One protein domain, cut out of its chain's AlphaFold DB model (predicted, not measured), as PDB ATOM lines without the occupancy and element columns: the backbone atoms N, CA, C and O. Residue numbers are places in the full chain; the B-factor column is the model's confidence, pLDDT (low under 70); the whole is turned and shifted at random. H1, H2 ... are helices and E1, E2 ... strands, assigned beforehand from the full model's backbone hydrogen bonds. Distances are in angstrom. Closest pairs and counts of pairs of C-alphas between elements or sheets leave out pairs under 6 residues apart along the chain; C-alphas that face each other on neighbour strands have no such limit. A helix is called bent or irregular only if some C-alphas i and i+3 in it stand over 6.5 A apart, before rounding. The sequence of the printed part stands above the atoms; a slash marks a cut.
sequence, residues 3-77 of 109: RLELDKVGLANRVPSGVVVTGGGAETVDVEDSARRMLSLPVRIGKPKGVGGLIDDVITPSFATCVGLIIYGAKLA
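This is residues 3 to 77 of the 109 residues of the protein "Cell division protein FtsA" of Candidatus Woesebacteria bacterium GW2011_GWC1_43_10b (UniProt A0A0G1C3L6). The model is a loose V: one arm holds two short parallel strands, E1 and E2, with H3 packed beside them and H1 at the far end, and the other arm is the long helix H5. The arms join where the first residues of H5 pack on H2; residues 52 to 57 and 72 to 77 stick out. The printed part has 75 residues, with five named helices and two named strands in the order H1, E1, H2, H3, E2, H4, H5, and its class is mostly helix. It is loose, with a radius of gyration of the C-alphas of 14.8 A, and flat, spanning 39 by 30 by 16 A.

H1, residues 3 to 8, begins at C-alpha 3 (2.934, -39.892, 10.715). E1 is residues 19 to 21, H2 residues 24 to 27, and H3 residues 31 to 39, 11.7 A long. E2 is residues 43 to 45 and H4 residues 55 to 58. H5, residues 61 to 76, is 23.7 A long and ends at C-alpha 76 (-13.042, -32.540, 40.934); it is irregular, with C-alphas 62 and 65 7.6 A apart.

E1 and E2 are parallel neighbours at 29 degrees, with N 21 and O 44 2.9 A apart, within hydrogen-bond range. E1, H2, H3 and E2 form a strand-helix-strand unit, two parallel strands with helices between, with a right-handed crossover. The closest C-alphas of H3 and E2, Arg 36 and Val 43, are 5.5 A apart. H1 is close to H3 but not clearly touching, C-alphas 3 and 39 being closest at 5.7 A. H5 touches H2 with residues 61 to 63 alone, the closest C-alphas, Gly 24 and Ser 62, being 4.1 A apart. H4 is close to H5 but not clearly touching, C-alphas 58 and 67 being closest at 8.0 A. H1 and H5 are apart. Every O i to N i+4 pair is within hydrogen-bond range in H1 and H3, and 10 of 12 are in H5; H2 and H4 are too short for such a pair.

The two C-alphas farthest apart, those of Lys 8 and Gly 53, are 42.8 A apart. The printed part has no cut and no long link. Mean pLDDT of the printed part is 92.7, and no printed residue is under 70.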
ATOM      1  N   ARG A   3       2.524 -38.565  11.211       92.38
ATOM      2  CA  ARG A   3       2.934 -39.892  10.715       92.38
ATOM      3  C   ARG A   3       4.346 -40.281  11.167       92.38
ATOM      4  O   ARG A   3       4.532 -41.373  11.687       92.38
ATOM      5  N   LEU A   4       5.305 -39.364  11.021       94.62
ATOM      6  CA  LEU A   4       6.702 -39.596  11.399       94.62
ATOM      7  C   LEU A   4       6.846 -39.893  12.894       94.62
ATOM      8  O   LEU A   4       7.615 -40.770  13.267       94.62
ATOM      9  N   GLU A   5       6.084 -39.200  13.745       94.25
ATOM     10  CA  GLU A   5       6.100 -39.468  15.186       94.25
ATOM     11  C   GLU A   5       5.507 -40.841  15.508       94.25
ATOM     12  O   GLU A   5       6.087 -41.573  16.303       94.25
ATOM     13  N   LEU A   6       4.404 -41.230  14.852       92.94
ATOM     14  CA  LEU A   6       3.802 -42.558  15.019       92.94
ATOM     15  C   LEU A   6       4.743 -43.686  14.588       92.94
ATOM     16  O   LEU A   6       4.804 -44.714  15.265       92.94
ATOM     17  N   ASP A   7       5.467 -43.500  13.485       92.38
ATOM     18  CA  ASP A   7       6.460 -44.462  13.004       92.38
ATOM     19  C   ASP A   7       7.663 -44.524  13.966       92.38
ATOM     20  O   ASP A   7       8.085 -45.613  14.352       92.38
ATOM     21  N   LYS A   8       8.150 -43.370  14.450       95.44
ATOM     22  CA  LYS A   8       9.271 -43.266  15.404       95.44
ATOM     23  C   LYS A   8       9.020 -44.015  16.714       95.44
ATOM     24  O   LYS A   8       9.947 -44.599  17.267       95.44
ATOM     25  N   VAL A   9       7.784 -44.006  17.213       94.19
ATOM     26  CA  VAL A   9       7.397 -44.726  18.441       94.19
ATOM     27  C   VAL A   9       6.823 -46.124  18.167       94.19
ATOM     28  O   VAL A   9       6.380 -46.799  19.096       94.19
ATOM     29  N   GLY A  10       6.799 -46.571  16.905       90.88
ATOM     30  CA  GLY A  10       6.304 -47.894  16.513       90.88
ATOM     31  C   GLY A  10       4.800 -48.102  16.733       90.88
ATOM     32  O   GLY A  10       4.345 -49.237  16.892       90.88
ATOM     33  N   LEU A  11       4.013 -47.022  16.778       89.88
ATOM     34  CA  LEU A  11       2.569 -47.077  17.027       89.88
ATOM     35  C   LEU A  11       1.723 -47.073  15.756       89.88
ATOM     36  O   LEU A  11       0.553 -47.430  15.845       89.88
ATOM     37  N   ALA A  12       2.282 -46.729  14.592       85.19
ATOM     38  CA  ALA A  12       1.528 -46.594  13.342       85.19
ATOM     39  C   ALA A  12       0.624 -47.803  13.019       85.19
ATOM     40  O   ALA A  12      -0.521 -47.617  12.623       85.19
ATOM     41  N   ASN A  13       1.088 -49.031  13.278       85.06
ATOM     42  CA  ASN A  13       0.324 -50.265  13.034       85.06
ATOM     43  C   ASN A  13      -0.380 -50.825  14.288       85.06
ATOM     44  O   ASN A  13      -0.929 -51.923  14.253       85.06
ATOM     45  N   ARG A  14      -0.345 -50.107  15.418       88.81
ATOM     46  CA  ARG A  14      -0.857 -50.561  16.728       88.81
ATOM     47  C   ARG A  14      -2.084 -49.786  17.214       88.81
ATOM     48  O   ARG A  14      -2.528 -50.001  18.340       88.81
ATOM     49  N   VAL A  15      -2.637 -48.904  16.383       87.62
ATOM     50  CA  VAL A  15      -3.803 -48.061  16.698       87.62
ATOM     51  C   VAL A  15      -5.008 -48.416  15.811       87.62
ATOM     52  O   VAL A  15      -5.400 -47.631  14.948       87.62
ATOM     53  N   PRO A  16      -5.645 -49.589  16.019       84.50
ATOM     54  CA  PRO A  16      -6.764 -50.045  15.184       84.50
ATOM     55  C   PRO A  16      -7.980 -49.109  15.257       84.50
ATOM     56  O   PRO A  16      -8.752 -49.010  14.308       84.50
ATOM     57  N   SER A  17      -8.128 -48.376  16.364       90.00
ATOM     58  CA  SER A  17      -9.204 -47.401  16.582       90.00
ATOM     59  C   SER A  17      -9.038 -46.093  15.791       90.00
ATOM     60  O   SER A  17      -9.933 -45.236  15.833       90.00
ATOM     61  N   GLY A  18      -7.907 -45.928  15.096       93.19
ATOM     62  CA  GLY A  18      -7.613 -44.780  14.249       93.19
ATOM     63  C   GLY A  18      -7.322 -43.489  15.016       93.19
ATOM     64  O   GLY A  18      -6.870 -43.505  16.162       93.19
ATOM     65  N   VAL A  19      -7.584 -42.358  14.362       94.94
ATOM     66  CA  VAL A  19      -7.272 -41.007  14.841       94.94
ATOM     67  C   VAL A  19      -8.543 -40.169  14.957       94.94
ATOM     68  O   VAL A  19      -9.459 -40.265  14.139       94.94
ATOM     69  N   VAL A  20      -8.595 -39.330  15.990       96.56
ATOM     70  CA  VAL A  20      -9.638 -38.317  16.170       96.56
ATOM     71  C   VAL A  20      -9.005 -36.947  16.011       96.56
ATOM     72  O   VAL A  20      -8.077 -36.617  16.746       96.56
ATOM     73  N   VAL A  21      -9.508 -36.152  15.071       97.19
ATOM     74  CA  VAL A  21      -9.069 -34.765  14.877       97.19
ATOM     75  C   VAL A  21     -10.006 -33.844  15.654       97.19
ATOM     76  O   VAL A  21     -11.225 -33.969  15.549       97.19
ATOM     77  N   THR A  22      -9.449 -32.936  16.452       96.88
ATOM     78  CA  THR A  22     -10.193 -31.974  17.287       96.88
ATOM     79  C   THR A  22      -9.583 -30.574  17.175       96.88
ATOM     80  O   THR A  22      -8.508 -30.412  16.600       96.88
ATOM     81  N   GLY A  23     -10.223 -29.566  17.774       96.38
ATOM     82  CA  GLY A  23      -9.811 -28.160  17.695       96.38
ATOM     83  C   GLY A  23     -10.282 -27.481  16.405       96.38
ATOM     84  O   GLY A  23     -10.857 -28.132  15.538       96.38
ATOM     85  N   GLY A  24     -10.024 -26.178  16.260       96.38
ATOM     86  CA  GLY A  24     -10.517 -25.409  15.105       96.38
ATOM     87  C   GLY A  24      -9.933 -25.846  13.761       96.38
ATOM     88  O   GLY A  24     -10.620 -25.817  12.749       96.38
ATOM     89  N   GLY A  25      -8.707 -26.378  13.749       96.25
ATOM     90  CA  GLY A  25      -8.123 -26.965  12.537       96.25
ATOM     91  C   GLY A  25      -8.923 -28.152  11.983       96.25
ATOM     92  O   GLY A  25      -8.870 -28.407  10.783       96.25
ATOM     93  N   ALA A  26      -9.704 -28.838  12.825       97.50
ATOM     94  CA  ALA A  26     -10.564 -29.946  12.413       97.50
ATOM     95  C   ALA A  26     -11.779 -29.506  11.569       97.50
ATOM     96  O   ALA A  26     -12.458 -30.359  11.009       97.50
ATOM     97  N   GLU A  27     -12.059 -28.201  11.485       95.94
ATOM     98  CA  GLU A  27     -13.114 -27.626  10.636       95.94
ATOM     99  C   GLU A  27     -12.592 -27.236   9.243       95.94
ATOM    100  O   GLU A  27     -13.354 -26.784   8.390       95.94
ATOM    101  N   THR A  28     -11.295 -27.436   8.988       97.38
ATOM    102  CA  THR A  28     -10.708 -27.223   7.663       97.38
ATOM    103  C   THR A  28     -11.333 -28.192   6.662       97.38
ATOM    104  O   THR A  28     -11.445 -29.392   6.927       97.38
ATOM    105  N   VAL A  29     -11.709 -27.670   5.495       97.62
ATOM    106  CA  VAL A  29     -12.275 -28.460   4.396       97.62
ATOM    107  C   VAL A  29     -11.339 -29.624   4.052       97.62
ATOM    108  O   VAL A  29     -10.121 -29.458   3.992       97.62
ATOM    109  N   ASP A  30     -11.920 -30.810   3.878       96.75
ATOM    110  CA  ASP A  30     -11.240 -32.063   3.526       96.75
ATOM    111  C   ASP A  30     -10.126 -32.519   4.487       96.75
ATOM    112  O   ASP A  30      -9.331 -33.407   4.158       96.75
ATOM    113  N   VAL A  31     -10.064 -31.978   5.710       97.19
ATOM    114  CA  VAL A  31      -9.040 -32.376   6.689       97.19
ATOM    115  C   VAL A  31      -9.141 -33.851   7.069       97.19
ATOM    116  O   VAL A  31      -8.113 -34.499   7.267       97.19
ATOM    117  N   GLU A  32     -10.356 -34.405   7.131       97.06
ATOM    118  CA  GLU A  32     -10.569 -35.822   7.432       97.06
ATOM    119  C   GLU A  32      -9.959 -36.716   6.345       97.06
ATOM    120  O   GLU A  32      -9.197 -37.634   6.657       97.06
ATOM    121  N   ASP A  33     -10.235 -36.420   5.074       97.06
ATOM    122  CA  ASP A  33      -9.737 -37.194   3.936       97.06
ATOM    123  C   ASP A  33      -8.231 -37.032   3.750       97.06
ATOM    124  O   ASP A  33      -7.517 -38.011   3.509       97.06
ATOM    125  N   SER A  34      -7.728 -35.811   3.913       96.75
ATOM    126  CA  SER A  34      -6.299 -35.524   3.834       96.75
ATOM    127  C   SER A  34      -5.527 -36.265   4.933       96.75
ATOM    128  O   SER A  34      -4.549 -36.965   4.657       96.75
ATOM    129  N   ALA A  35      -6.020 -36.228   6.177       95.75
ATOM    130  CA  ALA A  35      -5.434 -36.973   7.286       95.75
ATOM    131  C   ALA A  35      -5.526 -38.493   7.077       95.75
ATOM    132  O   ALA A  35      -4.553 -39.202   7.337       95.75
ATOM    133  N   ARG A  36      -6.652 -39.001   6.563       95.31
ATOM    134  CA  ARG A  36      -6.843 -40.426   6.252       95.31
ATOM    135  C   ARG A  36      -5.813 -40.927   5.238       95.31
ATOM    136  O   ARG A  36      -5.208 -41.973   5.464       95.31
ATOM    137  N   ARG A  37      -5.566 -40.163   4.166       95.06
ATOM    138  CA  ARG A  37      -4.555 -40.483   3.139       95.06
ATOM    139  C   ARG A  37      -3.132 -40.430   3.691       95.06
ATOM    140  O   ARG A  37      -2.344 -41.325   3.418       95.06
ATOM    141  N   MET A  38      -2.813 -39.407   4.483       93.88
ATOM    142  CA  MET A  38      -1.470 -39.218   5.045       93.88
ATOM    143  C   MET A  38      -1.114 -40.234   6.136       93.88
ATOM    144  O   MET A  38       0.055 -40.577   6.309       93.88
ATOM    145  N   LEU A  39      -2.100 -40.673   6.919       93.00
ATOM    146  CA  LEU A  39      -1.880 -41.554   8.064       93.00
ATOM    147  C   LEU A  39      -2.105 -43.029   7.729       93.00
ATOM    148  O   LEU A  39      -1.576 -43.871   8.451       93.00
ATOM    149  N   SER A  40      -2.846 -43.345   6.663       92.62
ATOM    150  CA  SER A  40      -3.311 -44.705   6.340       92.62
ATOM    151  C   SER A  40      -4.056 -45.361   7.508       92.62
ATOM    152  O   SER A  40      -3.923 -46.557   7.762       92.62
ATOM    153  N   LEU A  41      -4.824 -44.558   8.247       93.25
ATOM    154  CA  LEU A  41      -5.607 -44.963   9.414       93.25
ATOM    155  C   LEU A  41      -7.047 -44.461   9.271       93.25
ATOM    156  O   LEU A  41      -7.272 -43.451   8.598       93.25
ATOM    157  N   PRO A  42      -8.030 -45.100   9.931       94.12
ATOM    158  CA  PRO A  42      -9.352 -44.510  10.087       94.12
ATOM    159  C   PRO A  42      -9.228 -43.147  10.778       94.12
ATOM    160  O   PRO A  42      -8.574 -43.036  11.814       94.12
ATOM    161  N   VAL A  43      -9.855 -42.114  10.224       96.12
ATOM    162  CA  VAL A  43      -9.878 -40.768  10.810       96.12
ATOM    163  C   VAL A  43     -11.326 -40.342  10.982       96.12
ATOM    164  O   VAL A  43     -12.167 -40.690  10.162       96.12
ATOM    165  N   ARG A  44     -11.619 -39.622  12.065       96.50
ATOM    166  CA  ARG A  44     -12.916 -38.978  12.292       96.50
ATOM    167  C   ARG A  44     -12.736 -37.628  12.965       96.50
ATOM    168  O   ARG A  44     -11.798 -37.439  13.745       96.50
ATOM    169  N   ILE A  45     -13.679 -36.726  12.739       97.56
ATOM    170  CA  ILE A  45     -13.742 -35.456  13.461       97.56
ATOM    171  C   ILE A  45     -14.402 -35.662  14.832       97.56
ATOM    172  O   ILE A  45     -15.499 -36.210  14.950       97.56
ATOM    173  N   GLY A  46     -13.714 -35.244  15.893       96.31
ATOM    174  CA  GLY A  46     -14.197 -35.316  17.267       96.31
ATOM    175  C   GLY A  46     -14.913 -34.039  17.685       96.31
ATOM    176  O   GLY A  46     -14.367 -32.946  17.561       96.31
ATOM    177  N   LYS A  47     -16.117 -34.187  18.244       95.38
ATOM    178  CA  LYS A  47     -16.878 -33.100  18.873       95.38
ATOM    179  C   LYS A  47     -17.016 -33.358  20.378       95.38
ATOM    180  O   LYS A  47     -17.155 -34.527  20.764       95.38
ATOM    181  N   PRO A  48     -16.978 -32.315  21.224       94.56
ATOM    182  CA  PRO A  48     -17.209 -32.471  22.654       94.56
ATOM    183  C   PRO A  48     -18.611 -33.027  22.935       94.56
ATOM    184  O   PRO A  48     -19.548 -32.825  22.164       94.56
ATOM    185  N   LYS A  49     -18.750 -33.746  24.053       92.31
ATOM    186  CA  LYS A  49     -20.006 -34.353  24.524       92.31
ATOM    187  C   LYS A  49     -20.132 -34.172  26.036       92.31
ATOM    188  O   LYS A  49     -19.127 -33.956  26.707       92.31
ATOM    189  N   GLY A  50     -21.341 -34.341  26.572       89.25
ATOM    190  CA  GLY A  50     -21.586 -34.305  28.021       89.25
ATOM    191  C   GLY A  50     -21.874 -32.910  28.583       89.25
ATOM    192  O   GLY A  50     -21.754 -32.711  29.787       89.25
ATOM    193  N   VAL A  51     -22.259 -31.968  27.720       88.19
ATOM    194  CA  VAL A  51     -22.767 -30.640  28.085       88.19
ATOM    195  C   VAL A  51     -24.156 -30.440  27.477       88.19
ATOM    196  O   VAL A  51     -24.442 -30.982  26.411       88.19
ATOM    197  N   GLY A  52     -25.023 -29.709  28.178       85.69
ATOM    198  CA  GLY A  52     -26.372 -29.336  27.737       85.69
ATOM    199  C   GLY A  52     -26.576 -27.819  27.821       85.69
ATOM    200  O   GLY A  52     -25.714 -27.115  28.343       85.69
ATOM    201  N   GLY A  53     -27.710 -27.310  27.332       84.81
ATOM    202  CA  GLY A  53     -27.987 -25.866  27.277       84.81
ATOM    203  C   GLY A  53     -27.621 -25.269  25.918       84.81
ATOM    204  O   GLY A  53     -28.188 -25.711  24.924       84.81
ATOM    205  N   LEU A  54     -26.689 -24.304  25.871       71.25
ATOM    206  CA  LEU A  54     -26.144 -23.690  24.639       71.25
ATOM    207  C   LEU A  54     -25.305 -24.691  23.819       71.25
ATOM    208  O   LEU A  54     -24.104 -24.530  23.634       71.25
ATOM    209  N   ILE A  55     -25.920 -25.780  23.373       81.88
ATOM    210  CA  ILE A  55     -25.238 -26.851  22.648       81.88
ATOM    211  C   ILE A  55     -24.908 -26.470  21.203       81.88
ATOM    212  O   ILE A  55     -23.908 -26.946  20.669       81.88
ATOM    213  N   ASP A  56     -25.703 -25.589  20.600       80.12
ATOM    214  CA  ASP A  56     -25.594 -25.261  19.177       80.12
ATOM    215  C   ASP A  56     -24.279 -24.539  18.849       80.12
ATOM    216  O   ASP A  56     -23.674 -24.801  17.812       80.12
ATOM    217  N   ASP A  57     -23.773 -23.732  19.787       84.69
ATOM    218  CA  ASP A  57     -22.539 -22.962  19.604       84.69
ATOM    219  C   ASP A  57     -21.281 -23.725  20.042       84.69
ATOM    220  O   ASP A  57     -20.182 -23.452  19.559       84.69
ATOM    221  N   VAL A  58     -21.414 -24.680  20.972       88.62
ATOM    222  CA  VAL A  58     -20.258 -25.312  21.642       88.62
ATOM    223  C   VAL A  58     -20.014 -26.761  21.229       88.62
ATOM    224  O   VAL A  58     -18.958 -27.313  21.544       88.62
ATOM    225  N   ILE A  59     -20.941 -27.410  20.512       92.75
ATOM    226  CA  ILE A  59     -20.731 -28.758  19.951       92.75
ATOM    227  C   ILE A  59     -20.002 -28.652  18.603       92.75
ATOM    228  O   ILE A  59     -20.426 -29.153  17.557       92.75
ATOM    229  N   THR A  60     -18.829 -28.029  18.643       94.69
ATOM    230  CA  THR A  60     -17.879 -27.999  17.530       94.69
ATOM    231  C   THR A  60     -16.513 -28.510  17.992       94.69
ATOM    232  O   THR A  60     -16.194 -28.455  19.186       94.69
ATOM    233  N   PRO A  61     -15.681 -29.050  17.083       96.31
ATOM    234  CA  PRO A  61     -14.340 -29.519  17.429       96.31
ATOM    235  C   PRO A  61     -13.485 -28.440  18.101       96.31
ATOM    236  O   PRO A  61     -12.674 -28.767  18.971       96.31
ATOM    237  N   SER A  62     -13.704 -27.167  17.752       96.19
ATOM    238  CA  SER A  62     -13.038 -25.993  18.329       96.19
ATOM    239  C   SER A  62     -13.139 -25.921  19.856       96.19
ATOM    240  O   SER A  62     -12.170 -25.557  20.521       96.19
ATOM    241  N   PHE A  63     -14.265 -26.351  20.431       95.75
ATOM    242  CA  PHE A  63     -14.510 -26.291  21.874       95.75
ATOM    243  C   PHE A  63     -14.150 -27.576  22.631       95.75
ATOM    244  O   PHE A  63     -14.389 -27.659  23.838       95.75
ATOM    245  N   ALA A  64     -13.544 -28.572  21.971       96.50
ATOM    246  CA  ALA A  64     -13.209 -29.858  22.587       96.50
ATOM    247  C   ALA A  64     -12.393 -29.708  23.886       96.50
ATOM    248  O   ALA A  64     -12.722 -30.329  24.899       96.50
ATOM    249  N   THR A  65     -11.374 -28.843  23.878       95.81
ATOM    250  CA  THR A  65     -10.520 -28.590  25.048       95.81
ATOM    251  C   THR A  65     -11.284 -27.882  26.162       95.81
ATOM    252  O   THR A  65     -11.278 -28.354  27.296       95.81
ATOM    253  N   CYS A  66     -11.975 -26.780  25.853       95.00
ATOM    254  CA  CYS A  66     -12.708 -25.992  26.846       95.00
ATOM    255  C   CYS A  66     -13.781 -26.831  27.547       95.00
ATOM    256  O   CYS A  66     -13.826 -26.883  28.775       95.00
ATOM    257  N   VAL A  67     -14.597 -27.554  26.774       95.00
ATOM    258  CA  VAL A  67     -15.626 -28.445  27.323       95.00
ATOM    259  C   VAL A  67     -14.998 -29.565  28.153       95.00
ATOM    260  O   VAL A  67     -15.469 -29.850  29.254       95.00
ATOM    261  N   GLY A  68     -13.905 -30.169  27.677       94.81
ATOM    262  CA  GLY A  68     -13.176 -31.198  28.418       94.81
ATOM    263  C   GLY A  68     -12.663 -30.705  29.773       94.81
ATOM    264  O   GLY A  68     -12.830 -31.399  30.776       94.81
ATOM    265  N   LEU A  69     -12.107 -29.492  29.822       95.94
ATOM    266  CA  LEU A  69     -11.627 -28.866  31.056       95.94
ATOM    267  C   LEU A  69     -12.765 -28.553  32.030       95.94
ATOM    268  O   LEU A  69     -12.627 -28.819  33.222       95.94
ATOM    269  N   ILE A  70     -13.902 -28.049  31.541       93.44
ATOM    270  CA  ILE A  70     -15.084 -27.789  32.375       93.44
ATOM    271  C   ILE A  70     -15.593 -29.092  32.997       93.44
ATOM    272  O   ILE A  70     -15.793 -29.161  34.209       93.44
ATOM    273  N   ILE A  71     -15.750 -30.148  32.193       93.38
ATOM    274  CA  ILE A  71     -16.182 -31.465  32.679       93.38
ATOM    275  C   ILE A  71     -15.172 -32.029  33.685       93.38
ATOM    276  O   ILE A  71     -15.565 -32.613  34.694       93.38
ATOM    277  N   TYR A  72     -13.874 -31.874  33.421       94.94
ATOM    278  CA  TYR A  72     -12.816 -32.308  34.327       94.94
ATOM    279  C   TYR A  72     -12.887 -31.574  35.672       94.94
ATOM    280  O   TYR A  72     -12.935 -32.222  36.717       94.94
ATOM    281  N   GLY A  73     -12.994 -30.244  35.656       94.19
ATOM    282  CA  GLY A  73     -13.146 -29.427  36.860       94.19
ATOM    283  C   GLY A  73     -14.420 -29.757  37.639       94.19
ATOM    284  O   GLY A  73     -14.368 -29.927  38.853       94.19
ATOM    285  N   ALA A  74     -15.546 -29.958  36.950       90.81
ATOM    286  CA  ALA A  74     -16.816 -30.339  37.571       90.81
ATOM    287  C   ALA A  74     -16.762 -31.706  38.279       90.81
ATOM    288  O   ALA A  74     -17.483 -31.923  39.249       90.81
ATOM    289  N   LYS A  75     -15.905 -32.631  37.822       90.69
ATOM    290  CA  LYS A  75     -15.673 -33.923  38.494       90.69
ATOM    291  C   LYS A  75     -14.806 -33.803  39.747       90.69
ATOM    292  O   LYS A  75     -14.924 -34.648  40.629       90.69
ATOM    293  N   LEU A  76     -13.925 -32.804  39.796       91.44
ATOM    294  CA  LEU A  76     -13.042 -32.540  40.934       91.44
ATOM    295  C   LEU A  76     -13.682 -31.637  41.987       91.44
ATOM    296  O   LEU A  76     -13.295 -31.700  43.152       91.44
ATOM    297  N   ALA A  77     -14.639 -30.799  41.583       82.00
ATOM    298  CA  ALA A  77     -15.387 -29.963  42.502       82.00
ATOM    299  C   ALA A  77     -16.024 -30.850  43.586       82.00
ATOM    300  O   ALA A  77     -16.640 -31.875  43.256       82.00
TER     301      ALA A  77